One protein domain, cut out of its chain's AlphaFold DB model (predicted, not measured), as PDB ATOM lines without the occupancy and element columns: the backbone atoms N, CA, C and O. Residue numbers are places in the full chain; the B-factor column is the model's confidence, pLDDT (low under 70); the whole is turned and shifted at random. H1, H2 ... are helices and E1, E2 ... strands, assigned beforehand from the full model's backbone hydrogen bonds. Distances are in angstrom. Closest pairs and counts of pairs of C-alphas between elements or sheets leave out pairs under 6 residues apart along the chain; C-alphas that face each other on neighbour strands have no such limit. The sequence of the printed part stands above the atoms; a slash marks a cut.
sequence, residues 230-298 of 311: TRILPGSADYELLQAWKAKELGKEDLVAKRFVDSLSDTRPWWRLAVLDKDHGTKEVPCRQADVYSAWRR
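This is residues 230 to 298 of the 311 residues of the protein "Pkinase_fungal domain-containing protein" of Pycnoporus cinnabarinus (UniProt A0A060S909). A long two-stranded hairpin, E2 and E3, with the short strand E1 beside E2, makes a small sheet; H1 crosses over one face of it near the end where E2 begins and E3 ends. H2 lies at that same end and only grazes the sheet, the hairpin's turn is at the far end, and the short H3 grazes the sheet with Val 292 while residues 293 to 298 stick out. The printed part has 69 residues, with three named strands and three named helices in the order E1 H1 H2 E2 E3 H3; the sheet's order is E1 - E2 - E3, antiparallel throughout, and the class is mixed, helices and strands. It is only just compact, close to loose, with a radius of gyration of the C-alphas of 12.8 A and spans of 34 by 31 by 21 A.

Find C-alpha 230 at (5.183, 29.394, -29.934), where E1 begins; it runs over residues 230 to 232. H1 follows from C-alpha 237 at (1.915, 36.113, -41.120), residues 237 to 246, 14.5 A long. Next come H2, residues 255 to 263, 12.1 A, and E2, residues 270 to 277, 21.6 A. E3, residues 281 to 288, measures 22.0 A. H3, residues 292 to 296, 6.9 A, ends at C-alpha 296 at (-7.302, 26.699, -17.735).

Start with E1, an edge strand antiparallel to E2: N 230 and O 272 are 2.8 A apart, within hydrogen-bond range. On the other side of E2 is E3, its partner in the hairpin, antiparallel at 153 degrees; look at N 273 and O 285, 2.8 A apart, and N 277 and O 281, 2.9 A. H1 is on the sheet at a height over the sheet of 10.4 A, over E2 and only just over E3, where 3 of its C-alphas fall; it runs across the strands, at 80 degrees to E2 on the local plane. H1 and H2 are close but not clearly touching, the C-alphas of Lys 246 and Val 261 being the closest at 5.5 A, with a steep tilt of 61 degrees, opposite ways. H2 only grazes the sheet with residues 260 to 263; its closest C-alphas with E3 are those of Ser 263 and Arg 288, 6.3 A apart. H3 only grazes the sheet with Val 292, and is apart from H1 and H2. In H1 and H2 every O i to N i+4 pair is within hydrogen-bond range; in H3 0 of 1 are, and 0 of 2 O i to N i+3 pairs.

The two C-alphas farthest apart are those of Thr 267 and Asp 279, at 35.5 A. The printed part has no cut, and no link is long. Residues 251 to 256 stand free, as do residues 293 to 298, of which 293 to 296 belong to H3. The mean pLDDT of the printed part is 73.5; look for values under 70 at residues 276 to 298.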
ATOM      1  N   THR A 230       4.176  28.950 -28.960       87.50
ATOM      2  CA  THR A 230       5.183  29.394 -29.934       87.50
ATOM      3  C   THR A 230       5.205  30.915 -30.015       87.50
ATOM      4  O   THR A 230       4.154  31.547 -30.101       87.50
ATOM      5  N   ARG A 231       6.391  31.526 -29.985       89.00
ATOM      6  CA  ARG A 231       6.535  32.987 -30.073       89.00
ATOM      7  C   ARG A 231       6.150  33.473 -31.475       89.00
ATOM      8  O   ARG A 231       6.660  32.961 -32.467       89.00
ATOM      9  N   ILE A 232       5.283  34.480 -31.551       90.00
ATOM     10  CA  ILE A 232       4.925  35.166 -32.798       90.00
ATOM     11  C   ILE A 232       5.945  36.286 -33.017       90.00
ATOM     12  O   ILE A 232       6.033  37.225 -32.222       90.00
ATOM     13  N   LEU A 233       6.745  36.171 -34.078       89.50
ATOM     14  CA  LEU A 233       7.824  37.114 -34.382       89.50
ATOM     15  C   LEU A 233       7.343  38.245 -35.308       89.50
ATOM     16  O   LEU A 233       6.521  37.979 -36.193       89.50
ATOM     17  N   PRO A 234       7.873  39.477 -35.164       88.69
ATOM     18  CA  PRO A 234       7.608  40.570 -36.100       88.69
ATOM     19  C   PRO A 234       7.847  40.166 -37.561       88.69
ATOM     20  O   PRO A 234       8.842  39.512 -37.867       88.69
ATOM     21  N   GLY A 235       6.927  40.546 -38.452       88.81
ATOM     22  CA  GLY A 235       6.973  40.218 -39.882       88.81
ATOM     23  C   GLY A 235       6.476  38.815 -40.257       88.81
ATOM     24  O   GLY A 235       6.437  38.480 -41.439       88.81
ATOM     25  N   SER A 236       6.086  37.977 -39.288       91.44
ATOM     26  CA  SER A 236       5.388  36.715 -39.578       91.44
ATOM     27  C   SER A 236       3.931  36.954 -39.991       91.44
ATOM     28  O   SER A 236       3.332  37.959 -39.615       91.44
ATOM     29  N   ALA A 237       3.321  36.008 -40.712       90.50
ATOM     30  CA  ALA A 237       1.915  36.113 -41.120       90.50
ATOM     31  C   ALA A 237       0.963  36.294 -39.919       90.50
ATOM     32  O   ALA A 237       0.064  37.131 -39.968       90.50
ATOM     33  N   ASP A 238       1.206  35.570 -38.821       88.81
ATOM     34  CA  ASP A 238       0.438  35.711 -37.579       88.81
ATOM     35  C   ASP A 238       0.620  37.100 -36.952       88.81
ATOM     36  O   ASP A 238      -0.329  37.669 -36.417       88.81
ATOM     37  N   TYR A 239       1.820  37.680 -37.037       90.56
ATOM     38  CA  TYR A 239       2.073  39.030 -36.536       90.56
ATOM     39  C   TYR A 239       1.307  40.083 -37.339       90.56
ATOM     40  O   TYR A 239       0.623  40.916 -36.748       90.56
ATOM     41  N   GLU A 240       1.366  40.018 -38.672       91.31
ATOM     42  CA  GLU A 240       0.627  40.935 -39.549       91.31
ATOM     43  C   GLU A 240      -0.890  40.800 -39.361       91.31
ATOM     44  O   GLU A 240      -1.613  41.797 -39.327       91.31
ATOM     45  N   LEU A 241      -1.378  39.574 -39.141       90.31
ATOM     46  CA  LEU A 241      -2.773  39.325 -38.795       90.31
ATOM     47  C   LEU A 241      -3.164  40.036 -37.490       90.31
ATOM     48  O   LEU A 241      -4.191  40.714 -37.442       90.31
ATOM     49  N   LEU A 242      -2.358  39.908 -36.435       89.69
ATOM     50  CA  LEU A 242      -2.620  40.559 -35.149       89.69
ATOM     51  C   LEU A 242      -2.539  42.088 -35.237       89.69
ATOM     52  O   LEU A 242      -3.348  42.779 -34.615       89.69
ATOM     53  N   GLN A 243      -1.630  42.625 -36.053       90.38
ATOM     54  CA  GLN A 243      -1.570  44.060 -36.340       90.38
ATOM     55  C   GLN A 243      -2.835  44.551 -37.059       90.38
ATOM     56  O   GLN A 243      -3.411  45.569 -36.675       90.38
ATOM     57  N   ALA A 244      -3.337  43.800 -38.043       88.69
ATOM     58  CA  ALA A 244      -4.599  44.128 -38.704       88.69
ATOM     59  C   ALA A 244      -5.789  44.099 -37.724       88.69
ATOM     60  O   ALA A 244      -6.669  44.958 -37.790       88.69
ATOM     61  N   TRP A 245      -5.799  43.157 -36.772       86.69
ATOM     62  CA  TRP A 245      -6.804  43.109 -35.705       86.69
ATOM     63  C   TRP A 245      -6.771  44.341 -34.797       86.69
ATOM     64  O   TRP A 245      -7.836  44.848 -34.449       86.69
ATOM     65  N   LYS A 246      -5.584  44.858 -34.451       85.12
ATOM     66  CA  LYS A 246      -5.455  46.104 -33.676       85.12
ATOM     67  C   LYS A 246      -6.071  47.313 -34.366       85.12
ATOM     68  O   LYS A 246      -6.624  48.177 -33.694       85.12
ATOM     69  N   ALA A 247      -5.953  47.385 -35.689       86.38
ATOM     70  CA  ALA A 247      -6.451  48.506 -36.482       86.38
ATOM     71  C   ALA A 247      -7.973  48.464 -36.713       86.38
ATOM     72  O   ALA A 247      -8.536  49.396 -37.287       86.38
ATOM     73  N   LYS A 248      -8.650  47.385 -36.303       85.69
ATOM     74  CA  LYS A 248     -10.075  47.182 -36.561       85.69
ATOM     75  C   LYS A 248     -10.935  48.067 -35.660       85.69
ATOM     76  O   LYS A 248     -10.792  48.055 -34.439       85.69
ATOM     77  N   GLU A 249     -11.911  48.759 -36.247       82.25
ATOM     78  CA  GLU A 249     -12.956  49.419 -35.464       82.25
ATOM     79  C   GLU A 249     -13.925  48.377 -34.892       82.25
ATOM     80  O   GLU A 249     -14.599  47.645 -35.622       82.25
ATOM     81  N   LEU A 250     -13.973  48.287 -33.563       84.25
ATOM     82  CA  LEU A 250     -14.811  47.332 -32.846       84.25
ATOM     83  C   LEU A 250     -16.099  47.995 -32.356       84.25
ATOM     84  O   LEU A 250     -16.086  49.086 -31.778       84.25
ATOM     85  N   GLY A 251     -17.223  47.297 -32.530       80.44
ATOM     86  CA  GLY A 251     -18.520  47.732 -32.019       80.44
ATOM     87  C   GLY A 251     -18.505  47.926 -30.499       80.44
ATOM     88  O   GLY A 251     -17.753  47.271 -29.772       80.44
ATOM     89  N   LYS A 252     -19.346  48.832 -29.985       73.44
ATOM     90  CA  LYS A 252     -19.343  49.185 -28.555       73.44
ATOM     91  C   LYS A 252     -19.591  47.986 -27.625       73.44
ATOM     92  O   LYS A 252     -18.963  47.938 -26.569       73.44
ATOM     93  N   GLU A 253     -20.383  47.016 -28.071       82.06
ATOM     94  CA  GLU A 253     -20.814  45.852 -27.283       82.06
ATOM     95  C   GLU A 253     -19.872  44.636 -27.358       82.06
ATOM     96  O   GLU A 253     -20.000  43.714 -26.552       82.06
ATOM     97  N   ASP A 254     -18.898  44.612 -28.277       81.38
ATOM     98  CA  ASP A 254     -17.988  43.465 -28.422       81.38
ATOM     99  C   ASP A 254     -16.824  43.542 -27.422       81.38
ATOM    100  O   ASP A 254     -15.680  43.885 -27.735       81.38
ATOM    101  N   LEU A 255     -17.144  43.258 -26.160       81.06
ATOM    102  CA  LEU A 255     -16.190  43.306 -25.055       81.06
ATOM    103  C   LEU A 255     -15.069  42.264 -25.197       81.06
ATOM    104  O   LEU A 255     -13.968  42.483 -24.689       81.06
ATOM    105  N   VAL A 256     -15.333  41.132 -25.857       80.38
ATOM    106  CA  VAL A 256     -14.347  40.056 -26.030       80.38
ATOM    107  C   VAL A 256     -13.279  40.484 -27.027       80.38
ATOM    108  O   VAL A 256     -12.097  40.435 -26.686       80.38
ATOM    109  N   ALA A 257     -13.679  40.978 -28.202       79.94
ATOM    110  CA  ALA A 257     -12.733  41.474 -29.195       79.94
ATOM    111  C   ALA A 257     -11.920  42.659 -28.661       79.94
ATOM    112  O   ALA A 257     -10.713  42.723 -28.881       79.94
ATOM    113  N   LYS A 258     -12.547  43.559 -27.889       81.12
ATOM    114  CA  LYS A 258     -11.843  44.685 -27.254       81.12
ATOM    115  C   LYS A 258     -10.772  44.218 -26.285       81.12
ATOM    116  O   LYS A 258      -9.627  44.626 -26.410       81.12
ATOM    117  N   ARG A 259     -11.111  43.305 -25.370       81.88
ATOM    118  CA  ARG A 259     -10.132  42.749 -24.425       81.88
ATOM    119  C   ARG A 259      -8.998  42.019 -25.132       81.88
ATOM    120  O   ARG A 259      -7.866  42.089 -24.667       81.88
ATOM    121  N   PHE A 260      -9.294  41.333 -26.232       83.06
ATOM    122  CA  PHE A 260      -8.268  40.711 -27.055       83.06
ATOM    123  C   PHE A 260      -7.336  41.761 -27.672       83.06
ATOM    124  O   PHE A 260      -6.129  41.669 -27.473       83.06
ATOM    125  N   VAL A 261      -7.859  42.803 -28.324       84.06
ATOM    126  CA  VAL A 261      -7.035  43.892 -28.884       84.06
ATOM    127  C   VAL A 261      -6.229  44.616 -27.800       84.06
ATOM    128  O   VAL A 261      -5.028  44.809 -27.968       84.06
ATOM    129  N   ASP A 262      -6.842  44.923 -26.653       81.06
ATOM    130  CA  ASP A 262      -6.167  45.523 -25.493       81.06
ATOM    131  C   ASP A 262      -5.035  44.628 -24.952       81.06
ATOM    132  O   ASP A 262      -4.046  45.112 -24.392       81.06
ATOM    133  N   SER A 263      -5.161  43.304 -25.109       78.94
ATOM    134  CA  SER A 263      -4.131  42.341 -24.709       78.94
ATOM    135  C   SER A 263      -2.915  42.341 -25.642       78.94
ATOM    136  O   SER A 263      -1.819  41.996 -25.189       78.94
ATOM    137  N   LEU A 264      -3.063  42.774 -26.902       83.12
ATOM    138  CA  LEU A 264      -1.984  42.859 -27.893       83.12
ATOM    139  C   LEU A 264      -1.058  44.042 -27.575       83.12
ATOM    140  O   LEU A 264      -0.952  45.016 -28.304       83.12
ATOM    141  N   SER A 265      -0.370  44.010 -26.445       77.06
ATOM    142  CA  SER A 265       0.551  45.076 -26.058       77.06
ATOM    143  C   SER A 265       1.827  45.037 -26.905       77.06
ATOM    144  O   SER A 265       2.383  43.961 -27.104       77.06
ATOM    145  N   ASP A 266       2.329  46.194 -27.348       76.31
ATOM    146  CA  ASP A 266       3.618  46.286 -28.065       76.31
ATOM    147  C   ASP A 266       4.833  46.136 -27.134       76.31
ATOM    148  O   ASP A 266       5.965  45.993 -27.586       76.31
ATOM    149  N   THR A 267       4.613  46.158 -25.816       76.94
ATOM    150  CA  THR A 267       5.672  46.023 -24.806       76.94
ATOM    151  C   THR A 267       5.844  44.590 -24.309       76.94
ATOM    152  O   THR A 267       6.598  44.354 -23.366       76.94
ATOM    153  N   ARG A 268       5.117  43.617 -24.869       82.62
ATOM    154  CA  ARG A 268       5.267  42.200 -24.520       82.62
ATOM    155  C   ARG A 268       5.268  41.332 -25.773       82.62
ATOM    156  O   ARG A 268       4.536  41.641 -26.710       82.62
ATOM    157  N   PRO A 269       6.019  40.218 -25.776       86.50
ATOM    158  CA  PRO A 269       5.953  39.255 -26.866       86.50
ATOM    159  C   PRO A 269       4.544  38.672 -27.041       86.50
ATOM    160  O   PRO A 269       3.817  38.451 -26.065       86.50
ATOM    161  N   TRP A 270       4.178  38.391 -28.291       87.81
ATOM    162  CA  TRP A 270       2.948  37.683 -28.643       87.81
ATOM    163  C   TRP A 270       3.227  36.199 -28.840       87.81
ATOM    164  O   TRP A 270       4.327  35.810 -29.243       87.81
ATOM    165  N   TRP A 271       2.231  35.368 -28.548       87.94
ATOM    166  CA  TRP A 271       2.375  33.918 -28.552       87.94
ATOM    167  C   TRP A 271       1.193  33.257 -29.252       87.94
ATOM    168  O   TRP A 271       0.058  33.712 -29.153       87.94
ATOM    169  N   ARG A 272       1.450  32.146 -29.930       85.06
ATOM    170  CA  ARG A 272       0.442  31.236 -30.465       85.06
ATOM    171  C   ARG A 272       0.382  30.007 -29.573       85.06
ATOM    172  O   ARG A 272       1.422  29.415 -29.301       85.06
ATOM    173  N   LEU A 273      -0.809  29.633 -29.123       83.31
ATOM    174  CA  LEU A 273      -1.029  28.431 -28.322       83.31
ATOM    175  C   LEU A 273      -1.682  27.336 -29.148       83.31
ATOM    176  O   LEU A 273      -2.727  27.567 -29.749       83.31
ATOM    177  N   ALA A 274      -1.138  26.130 -29.089       77.88
ATOM    178  CA  ALA A 274      -1.804  24.921 -29.531       77.88
ATOM    179  C   ALA A 274      -2.708  24.396 -28.402       77.88
ATOM    180  O   ALA A 274      -2.240  23.856 -27.401       77.88
ATOM    181  N   VAL A 275      -4.021  24.562 -28.556       73.75
ATOM    182  CA  VAL A 275      -5.040  24.082 -27.616       73.75
ATOM    183  C   VAL A 275      -5.644  22.791 -28.156       73.75
ATOM    184  O   VAL A 275      -6.308  22.785 -29.188       73.75
ATOM    185  N   LEU A 276      -5.443  21.686 -27.445       67.25
ATOM    186  CA  LEU A 276      -6.093  20.414 -27.759       67.25
ATOM    187  C   LEU A 276      -7.579  20.471 -27.379       67.25
ATOM    188  O   LEU A 276      -7.927  20.510 -26.198       67.25
ATOM    189  N   ASP A 277      -8.455  20.451 -28.379       66.56
ATOM    190  CA  ASP A 277      -9.896  20.269 -28.221       66.56
ATOM    191  C   ASP A 277     -10.205  18.774 -28.376       66.56
ATOM    192  O   ASP A 277      -9.969  18.179 -29.428       66.56
ATOM    193  N   LYS A 278     -10.702  18.141 -27.308       57.09
ATOM    194  CA  LYS A 278     -10.946  16.688 -27.284       57.09
ATOM    195  C   LYS A 278     -11.981  16.237 -28.318       57.09
ATOM    196  O   LYS A 278     -11.929  15.086 -28.736       57.09
ATOM    197  N   ASP A 279     -12.865  17.139 -28.739       65.31
ATOM    198  CA  ASP A 279     -13.950  16.842 -29.671       65.31
ATOM    199  C   ASP A 279     -13.626  17.298 -31.107       65.31
ATOM    200  O   ASP A 279     -14.241  16.820 -32.058       65.31
ATOM    201  N   HIS A 280     -12.653  18.206 -31.288       57.94
ATOM    202  CA  HIS A 280     -12.369  18.854 -32.583       57.94
ATOM    203  C   HIS A 280     -10.885  18.860 -33.002       57.94
ATOM    204  O   HIS A 280     -10.546  19.489 -34.005       57.94
ATOM    205  N   GLY A 281      -9.998  18.185 -32.265       62.97
ATOM    206  CA  GLY A 281      -8.556  18.158 -32.535       62.97
ATOM    207  C   GLY A 281      -7.808  19.402 -32.034       62.97
ATOM    208  O   GLY A 281      -8.325  20.200 -31.260       62.97
ATOM    209  N   THR A 282      -6.549  19.580 -32.435       61.25
ATOM    210  CA  THR A 282      -5.744  20.741 -32.013       61.25
ATOM    211  C   THR A 282      -6.201  22.015 -32.724       61.25
ATOM    212  O   THR A 282      -6.226  22.068 -33.951       61.25
ATOM    213  N   LYS A 283      -6.514  23.062 -31.959       65.38
ATOM    214  CA  LYS A 283      -6.791  24.418 -32.448       65.38
ATOM    215  C   LYS A 283      -5.655  25.347 -32.045       65.38
ATOM    216  O   LYS A 283      -5.280  25.384 -30.878       65.38
ATOM    217  N   GLU A 284      -5.136  26.125 -32.986       65.81
ATOM    218  CA  GLU A 284      -4.121  27.135 -32.692       65.81
ATOM    219  C   GLU A 284      -4.773  28.499 -32.443       65.81
ATOM    220  O   GLU A 284      -5.591  28.959 -33.238       65.81
ATOM    221  N   VAL A 285      -4.441  29.137 -31.320       65.06
ATOM    222  CA  VAL A 285      -5.058  30.393 -30.878       65.06
ATOM    223  C   VAL A 285      -3.970  31.404 -30.503       65.06
ATOM    224  O   VAL A 285      -3.166  31.127 -29.609       65.06
ATOM    225  N   PRO A 286      -3.926  32.586 -31.141       60.25
ATOM    226  CA  PRO A 286      -3.058  33.675 -30.707       60.25
ATOM    227  C   PRO A 286      -3.477  34.208 -29.333       60.25
ATOM    228  O   PRO A 286      -4.663  34.361 -29.049       60.25
ATOM    229  N   CYS A 287      -2.514  34.519 -28.475       60.03
ATOM    230  CA  CYS A 287      -2.767  35.072 -27.151       60.03
ATOM    231  C   CYS A 287      -1.568  35.870 -26.616       60.03
ATOM    232  O   CYS A 287      -0.446  35.800 -27.132       60.03
ATOM    233  N   ARG A 288      -1.790  36.583 -25.507       57.72
ATOM    234  CA  ARG A 288      -0.712  37.107 -24.664       57.72
ATOM    235  C   ARG A 288      -0.334  36.092 -23.580       57.72
ATOM    236  O   ARG A 288      -1.152  35.276 -23.159       57.72
ATOM    237  N   GLN A 289       0.868  36.234 -23.011       50.38
ATOM    238  CA  GLN A 289       1.329  35.494 -21.826       50.38
ATOM    239  C   GLN A 289       0.287  35.386 -20.697       50.38
ATOM    240  O   GLN A 289       0.144  34.340 -20.067       50.38
ATOM    241  N   ALA A 290      -0.455  36.464 -20.435       42.00
ATOM    242  CA  ALA A 290      -1.419  36.513 -19.340       42.00
ATOM    243  C   ALA A 290      -2.707  35.700 -19.599       42.00
ATOM    244  O   ALA A 290      -3.409  35.359 -18.642       42.00
ATOM    245  N   ASP A 291      -3.019  35.361 -20.853       40.81
ATOM    246  CA  ASP A 291      -4.332  34.820 -21.226       40.81
ATOM    247  C   ASP A 291      -4.414  33.292 -21.155       40.81
ATOM    248  O   ASP A 291      -5.500  32.760 -20.895       40.81
ATOM    249  N   VAL A 292      -3.275  32.590 -21.246       40.22
ATOM    250  CA  VAL A 292      -3.185  31.115 -21.166       40.22
ATOM    251  C   VAL A 292      -3.833  30.581 -19.879       40.22
ATOM    252  O   VAL A 292      -4.541  29.573 -19.870       40.22
ATOM    253  N   TYR A 293      -3.684  31.314 -18.774       39.88
ATOM    254  CA  TYR A 293      -4.171  30.890 -17.459       39.88
ATOM    255  C   TYR A 293      -5.604  31.327 -17.120       39.88
ATOM    256  O   TYR A 293      -6.173  30.851 -16.131       39.88
ATOM    257  N   SER A 294      -6.224  32.189 -17.932       33.19
ATOM    258  CA  SER A 294      -7.651  32.510 -17.785       33.19
ATOM    259  C   SER A 294      -8.553  31.422 -18.393       33.19
ATOM    260  O   SER A 294      -9.700  31.252 -17.968       33.19
ATOM    261  N   ALA A 295      -8.034  30.646 -19.353       31.17
ATOM    262  CA  ALA A 295      -8.724  29.519 -19.978       31.17
ATOM    263  C   ALA A 295      -8.643  28.238 -19.126       31.17
ATOM    264  O   ALA A 295      -9.674  27.615 -18.873       31.17
ATOM    265  N   TRP A 296      -7.470  27.906 -18.565       27.97
ATOM    266  CA  TRP A 296      -7.302  26.699 -17.735       27.97
ATOM    267  C   TRP A 296      -8.154  26.714 -16.450       27.97
ATOM    268  O   TRP A 296      -8.636  25.678 -16.004       27.97
ATOM    269  N   ARG A 297      -8.448  27.896 -15.880       35.38
ATOM    270  CA  ARG A 297      -9.338  28.017 -14.703       35.38
ATOM    271  C   ARG A 297     -10.826  27.826 -14.991       35.38
ATOM    272  O   ARG A 297     -11.575  27.626 -14.040       35.38
ATOM    273  N   ARG A 298     -11.276  27.929 -16.245       33.00
ATOM    274  CA  ARG A 298     -12.700  27.771 -16.594       33.00
ATOM    275  C   ARG A 298     -13.080  26.326 -16.932       33.00
ATOM    276  O   ARG A 298     -14.254  25.998 -16.855       33.00
TER     277      ARG A 298